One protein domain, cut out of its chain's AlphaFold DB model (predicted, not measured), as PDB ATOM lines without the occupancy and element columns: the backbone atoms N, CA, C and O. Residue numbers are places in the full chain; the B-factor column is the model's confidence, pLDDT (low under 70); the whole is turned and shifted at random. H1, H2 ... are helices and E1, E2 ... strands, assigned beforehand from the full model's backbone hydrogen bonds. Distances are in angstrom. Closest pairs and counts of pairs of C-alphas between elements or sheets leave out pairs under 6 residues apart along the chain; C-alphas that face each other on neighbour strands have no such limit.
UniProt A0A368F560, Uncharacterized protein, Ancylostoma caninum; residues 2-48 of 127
ATOM      1  N   PHE A   2      34.282   6.040 -24.676       69.56
ATOM      2  CA  PHE A   2      34.061   5.970 -26.117       69.56
ATOM      3  C   PHE A   2      33.024   7.025 -26.503       69.56
ATOM      4  O   PHE A   2      31.944   7.097 -25.916       69.56
ATOM      5  N   LEU A   3      33.402   7.898 -27.433       75.56
ATOM      6  CA  LEU A   3      32.551   8.960 -27.955       75.56
ATOM      7  C   LEU A   3      32.317   8.671 -29.432       75.56
ATOM      8  O   LEU A   3      33.263   8.734 -30.217       75.56
ATOM      9  N   ALA A   4      31.072   8.396 -29.805       79.56
ATOM     10  CA  ALA A   4      30.687   8.301 -31.203       79.56
ATOM     11  C   ALA A   4      30.089   9.636 -31.657       79.56
ATOM     12  O   ALA A   4      29.412  10.340 -30.904       79.56
ATOM     13  N   ARG A   5      30.386  10.032 -32.894       83.00
ATOM     14  CA  ARG A   5      29.878  11.271 -33.488       83.00
ATOM     15  C   ARG A   5      29.249  10.947 -34.830       83.00
ATOM     16  O   ARG A   5      29.918  10.403 -35.706       83.00
ATOM     17  N   THR A   6      27.996  11.338 -35.010       81.25
ATOM     18  CA  THR A   6      27.326  11.247 -36.307       81.25
ATOM     19  C   THR A   6      27.615  12.519 -37.094       81.25
ATOM     20  O   THR A   6      27.382  13.623 -36.599       81.25
ATOM     21  N   PHE A   7      28.099  12.399 -38.330       78.31
ATOM     22  CA  PHE A   7      28.430  13.545 -39.182       78.31
ATOM     23  C   PHE A   7      27.546  13.611 -40.429       78.31
ATOM     24  O   PHE A   7      27.177  12.599 -41.018       78.31
ATOM     25  N   SER A   8      27.262  14.832 -40.877       75.88
ATOM     26  CA  SER A   8      26.736  15.103 -42.209       75.88
ATOM     27  C   SER A   8      27.882  15.099 -43.214       75.88
ATOM     28  O   SER A   8      28.751  15.973 -43.167       75.88
ATOM     29  N   LEU A   9      27.838  14.159 -44.158       71.44
ATOM     30  CA  LEU A   9      28.863  13.994 -45.194       71.44
ATOM     31  C   LEU A   9      28.916  15.158 -46.197       71.44
ATOM     32  O   LEU A   9      29.932  15.360 -46.847       71.44
ATOM     33  N   THR A  10      27.849  15.952 -46.310       74.56
ATOM     34  CA  THR A  10      27.753  17.046 -47.291       74.56
ATOM     35  C   THR A  10      28.089  18.422 -46.722       74.56
ATOM     36  O   THR A  10      28.384  19.337 -47.484       74.56
ATOM     37  N   LYS A  11      28.031  18.600 -45.395       76.00
ATOM     38  CA  LYS A  11      28.218  19.907 -44.734       76.00
ATOM     39  C   LYS A  11      29.293  19.912 -43.646       76.00
ATOM     40  O   LYS A  11      29.402  20.907 -42.938       76.00
ATOM     41  N   ALA A  12      30.020  18.805 -43.464       80.31
ATOM     42  CA  ALA A  12      30.985  18.617 -42.374       80.31
ATOM     43  C   ALA A  12      30.424  19.032 -40.992       80.31
ATOM     44  O   ALA A  12      31.124  19.582 -40.144       80.31
ATOM     45  N   LYS A  13      29.124  18.795 -40.774       86.12
ATOM     46  CA  LYS A  13      28.398  19.188 -39.558       86.12
ATOM     47  C   LYS A  13      28.232  17.977 -38.650       86.12
ATOM     48  O   LYS A  13      27.757  16.943 -39.112       86.12
ATOM     49  N   VAL A  14      28.539  18.124 -37.361       89.00
ATOM     50  CA  VAL A  14      28.161  17.126 -36.348       89.00
ATOM     51  C   VAL A  14      26.639  17.155 -36.187       89.00
ATOM     52  O   VAL A  14      26.052  18.201 -35.897       89.00
ATOM     53  N   LEU A  15      25.999  16.021 -36.446       92.75
ATOM     54  CA  LEU A  15      24.552  15.849 -36.373       92.75
ATOM     55  C   LEU A  15      24.108  15.411 -34.987       92.75
ATOM     56  O   LEU A  15      23.068  15.884 -34.532       92.75
ATOM     57  N   ASP A  16      24.897  14.559 -34.339       95.25
ATOM     58  CA  ASP A  16      24.695  14.161 -32.954       95.25
ATOM     59  C   ASP A  16      26.008  13.676 -32.320       95.25
ATOM     60  O   ASP A  16      26.986  13.383 -33.021       95.25
ATOM     61  N   ILE A  17      26.027  13.622 -30.991       94.94
ATOM     62  CA  ILE A  17      27.121  13.088 -30.184       94.94
ATOM     63  C   ILE A  17      26.528  12.048 -29.239       94.94
ATOM     64  O   ILE A  17      25.725  12.385 -28.372       94.94
ATOM     65  N   GLU A  18      26.974  10.807 -29.377       95.75
ATOM     66  CA  GLU A  18      26.577   9.692 -28.527       95.75
ATOM     67  C   GLU A  18      27.718   9.368 -27.565       95.75
ATOM     68  O   GLU A  18      28.870   9.141 -27.959       95.75
ATOM     69  N   ASN A  19      27.403   9.369 -26.276       93.75
ATOM     70  CA  ASN A  19      28.339   9.039 -25.217       93.75
ATOM     71  C   ASN A  19      28.095   7.602 -24.780       93.75
ATOM     72  O   ASN A  19      26.972   7.260 -24.424       93.75
ATOM     73  N   TYR A  20      29.145   6.786 -24.757       93.44
ATOM     74  CA  TYR A  20      29.083   5.402 -24.297       93.44
ATOM     75  C   TYR A  20      29.905   5.218 -23.026       93.44
ATOM     76  O   TYR A  20      30.950   5.855 -22.828       93.44
ATOM     77  N   TYR A  21      29.446   4.305 -22.180       91.81
ATOM     78  CA  TYR A  21      30.128   3.895 -20.962       91.81
ATOM     79  C   TYR A  21      30.233   2.372 -20.899       91.81
ATOM     80  O   TYR A  21      29.527   1.660 -21.608       91.81
ATOM     81  N   ALA A  22      31.147   1.890 -20.073       91.94
ATOM     82  CA  ALA A  22      31.229   0.494 -19.686       91.94
ATOM     83  C   ALA A  22      31.381   0.469 -18.168       91.94
ATOM     84  O   ALA A  22      32.050   1.348 -17.612       91.94
ATOM     85  N   ASP A  23      30.740  -0.498 -17.528       89.56
ATOM     86  CA  ASP A  23      30.873  -0.700 -16.093       89.56
ATOM     87  C   ASP A  23      32.209  -1.394 -15.814       89.56
ATOM     88  O   ASP A  23      32.479  -2.485 -16.326       89.56
ATOM     89  N   LEU A  24      33.076  -0.717 -15.065       89.06
ATOM     90  CA  LEU A  24      34.399  -1.239 -14.741       89.06
ATOM     91  C   LEU A  24      34.330  -2.340 -13.683       89.06
ATOM     92  O   LEU A  24      35.202  -3.204 -13.695       89.06
ATOM     93  N   ASP A  25      33.294  -2.358 -12.842       90.81
ATOM     94  CA  ASP A  25      33.098  -3.403 -11.835       90.81
ATOM     95  C   ASP A  25      32.654  -4.723 -12.496       90.81
ATOM     96  O   ASP A  25      32.964  -5.810 -12.008       90.81
ATOM     97  N   GLU A  26      31.998  -4.640 -13.661       91.44
ATOM     98  CA  GLU A  26      31.614  -5.792 -14.496       91.44
ATOM     99  C   GLU A  26      32.730  -6.249 -15.467       91.44
ATOM    100  O   GLU A  26      32.556  -7.230 -16.198       91.44
ATOM    101  N   SER A  27      33.875  -5.553 -15.509       93.19
ATOM    102  CA  SER A  27      34.931  -5.764 -16.511       93.19
ATOM    103  C   SER A  27      36.236  -6.279 -15.893       93.19
ATOM    104  O   SER A  27      36.734  -5.737 -14.912       93.19
ATOM    105  N   ASN A  28      36.857  -7.292 -16.499       93.31
ATOM    106  CA  ASN A  28      38.171  -7.807 -16.094       93.31
ATOM    107  C   ASN A  28      38.947  -8.393 -17.295       93.31
ATOM    108  O   ASN A  28      38.561  -8.210 -18.447       93.31
ATOM    109  N   SER A  29      40.075  -9.069 -17.050       92.81
ATOM    110  CA  SER A  29      40.916  -9.636 -18.117       92.81
ATOM    111  C   SER A  29      40.240 -10.743 -18.931       92.81
ATOM    112  O   SER A  29      40.601 -10.945 -20.087       92.81
ATOM    113  N   GLU A  30      39.288 -11.462 -18.339       95.19
ATOM    114  CA  GLU A  30      38.545 -12.558 -18.974       95.19
ATOM    115  C   GLU A  30      37.177 -12.096 -19.504       95.19
ATOM    116  O   GLU A  30      36.667 -12.652 -20.476       95.19
ATOM    117  N   SER A  31      36.610 -11.050 -18.899       94.56
ATOM    118  CA  SER A  31      35.350 -10.414 -19.287       94.56
ATOM    119  C   SER A  31      35.612  -8.986 -19.781       94.56
ATOM    120  O   SER A  31      35.646  -8.054 -18.970       94.56
ATOM    121  N   PRO A  32      35.843  -8.782 -21.092       93.19
ATOM    122  CA  PRO A  32      36.116  -7.458 -21.635       93.19
ATOM    123  C   PRO A  32      34.913  -6.513 -21.465       93.19
ATOM    124  O   PRO A  32      33.770  -6.967 -21.389       93.19
ATOM    125  N   PRO A  33      35.140  -5.187 -21.464       94.06
ATOM    126  CA  PRO A  33      34.091  -4.212 -21.194       94.06
ATOM    127  C   PRO A  33      32.970  -4.237 -22.235       94.06
ATOM    128  O   PRO A  33      33.211  -4.097 -23.439       94.06
ATOM    129  N   VAL A  34      31.729  -4.327 -21.753       94.12
ATOM    130  CA  VAL A  34      30.520  -4.193 -22.575       94.12
ATOM    131  C   VAL A  34      30.114  -2.723 -22.634       94.12
ATOM    132  O   VAL A  34      29.677  -2.138 -21.643       94.12
ATOM    133  N   TRP A  35      30.241  -2.123 -23.817       92.44
ATOM    134  CA  TRP A  35      29.872  -0.727 -24.040       92.44
ATOM    135  C   TRP A  35      28.358  -0.568 -24.182       92.44
ATOM    136  O   TRP A  35      27.731  -1.186 -25.041       92.44
ATOM    137  N   LYS A  36      27.786   0.311 -23.363       92.31
ATOM    138  CA  LYS A  36      26.367   0.669 -23.334       92.31
ATOM    139  C   LYS A  36      26.231   2.153 -23.689       92.31
ATOM    140  O   LYS A  36      27.095   2.966 -23.338       92.31
ATOM    141  N   LEU A  37      25.179   2.512 -24.425       93.56
ATOM    142  CA  LEU A  37      24.872   3.919 -24.689       93.56
ATOM    143  C   LEU A  37      24.512   4.581 -23.356       93.56
ATOM    144  O   LEU A  37      23.610   4.112 -22.669       93.56
ATOM    145  N   LEU A  38      25.229   5.645 -22.996       93.06
ATOM    146  CA  LEU A  38      24.882   6.484 -21.853       93.06
ATOM    147  C   LEU A  38      23.798   7.479 -22.270       93.06
ATOM    148  O   LEU A  38      22.725   7.491 -21.682       93.06
ATOM    149  N   TYR A  39      24.077   8.298 -23.294       95.25
ATOM    150  CA  TYR A  39      23.110   9.256 -23.835       95.25
ATOM    151  C   TYR A  39      23.488   9.784 -25.232       95.25
ATOM    152  O   TYR A  39      24.675   9.903 -25.563       95.25
ATOM    153  N   SER A  40      22.481  10.180 -26.021       96.94
ATOM    154  CA  SER A  40      22.626  11.106 -27.161       96.94
ATOM    155  C   SER A  40      22.509  12.546 -26.662       96.94
ATOM    156  O   SER A  40      21.579  12.881 -25.929       96.94
ATOM    157  N   ALA A  41      23.422  13.432 -27.065       96.31
ATOM    158  CA  ALA A  41      23.393  14.835 -26.653       96.31
ATOM    159  C   ALA A  41      22.095  15.543 -27.070       96.31
ATOM    160  O   ALA A  41      21.594  16.397 -26.335       96.31
ATOM    161  N   LYS A  42      21.541  15.205 -28.240       96.69
ATOM    162  CA  LYS A  42      20.274  15.788 -28.688       96.69
ATOM    163  C   LYS A  42      19.086  15.306 -27.881       96.69
ATOM    164  O   LYS A  42      18.246  16.132 -27.531       96.69
ATOM    165  N   GLU A  43      19.007  14.013 -27.606       97.38
ATOM    166  CA  GLU A  43      17.908  13.440 -26.832       97.38
ATOM    167  C   GLU A  43      17.955  13.922 -25.378       97.38
ATOM    168  O   GLU A  43      16.992  14.502 -24.877       97.38
ATOM    169  N   GLU A  44      19.118  13.795 -24.746       97.31
ATOM    170  CA  GLU A  44      19.323  14.052 -23.322       97.31
ATOM    171  C   GLU A  44      18.988  15.487 -22.917       97.31
ATOM    172  O   GLU A  44      18.363  15.735 -21.877       97.31
ATOM    173  N   TYR A  45      19.386  16.435 -23.767       97.25
ATOM    174  CA  TYR A  45      19.263  17.869 -23.528       97.25
ATOM    175  C   TYR A  45      18.212  18.547 -24.421       97.25
ATOM    176  O   TYR A  45      18.095  19.773 -24.407       97.25
ATOM    177  N   GLY A  46      17.451  17.780 -25.210       96.81
ATOM    178  CA  GLY A  46      16.417  18.309 -26.105       96.81
ATOM    179  C   GLY A  46      16.954  19.252 -27.192       96.81
ATOM    180  O   GLY A  46      16.286  20.219 -27.572       96.81
ATOM    181  N   LEU A  47      18.175  19.022 -27.687       96.75
ATOM    182  CA  LEU A  47      18.802  19.896 -28.679       96.75
ATOM    183  C   LEU A  47      18.266  19.610 -30.084       96.75
ATOM    184  O   LEU A  47      18.317  18.493 -30.598       96.75
ATOM    185  N   ARG A  48      17.827  20.666 -30.776       94.69
ATOM    186  CA  ARG A  48      17.435  20.576 -32.194       94.69
ATOM    187  C   ARG A  48      18.636  20.320 -33.101       94.69
ATOM    188  O   ARG A  48      18.526  19.598 -34.091       94.69
TER     189      ARG A  48
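AT A GLANCE: This is residues 2 to 48 of the 127 residues of an uncharacterized protein of Ancylostoma caninum (UniProt A0A368F560). The printed part is a thin, flat ribbon: a long hairpin of two strands, E1 and E2, with a shorter strand, E3, beside residues 17 to 21 of E2, and a short helix, H1, that follows E3 directly and lies beside the strands. The turn between E1 and E2 makes one end of the long axis, and a long loop, residues 22 to 35, makes the other. The printed part has 47 residues, with three named strands and then one named helix in the order E1, E2, E3, H1; the sheet runs E1, E2, E3, antiparallel throughout, and the class is mostly strand. The whole is only just loose, close to extended, with a radius of gyration of the C-alphas of 14.1 A and spans of 43 by 23 by 8 A.

HOW THE PARTS SIT: E1, residues 2 to 8, and E2, residues 13 to 21, form a hairpin with a tight link of 4 residues. They are antiparallel, with 161 degrees between their directions; N 4 and O 18 are 3.0 A apart and N 8 and O 13 are 2.8 A apart, within hydrogen-bond range. E3, residues 36 to 40, is antiparallel to E2 at 144 degrees and forms a second hairpin with it, through a long link. Here N 36 and O 21 are 2.8 A apart and N 19 and O 39 are 2.9 A apart. E1, E2 and E3 make a meander, each strand the antiparallel neighbour of the one before. E1 and E3 are the edge strands. The sheet is only just strongly twisted, its C-alphas lying up to 4.0 A off the best plane. H1, residues 41 to 45, is on the sheet but over none of its strands, with a height over the sheet of 4.2 A, only just above the sheet's level. The closest C-alphas of E2 and H1 are those of Ile 17 and Ala 41, 5.4 A apart. In H1 the one O i to N i+4 pair is within hydrogen-bond range.

IN THESE COORDINATES: E1 begins at C-alpha 2 at (34.061, 5.970, -26.117) and is 19.9 A long. E2 is the longest strand by residues and measures 24.1 A, ending at C-alpha 21 at (30.128, 3.895, -20.962). E3 measures 11.7 A. H1 measures 6.0 A and ends at C-alpha 45 at (19.263, 17.869, -23.528).

THE WHOLE: The two C-alphas farthest apart are those of Lys 11 and Glu 30, 42.7 A. The printed part has no cut. The link from E2 to E3, 14 residues, is long; that from E3 to H1 is tight. The mean pLDDT of the printed part is 89.7, and residue 2 is under 70.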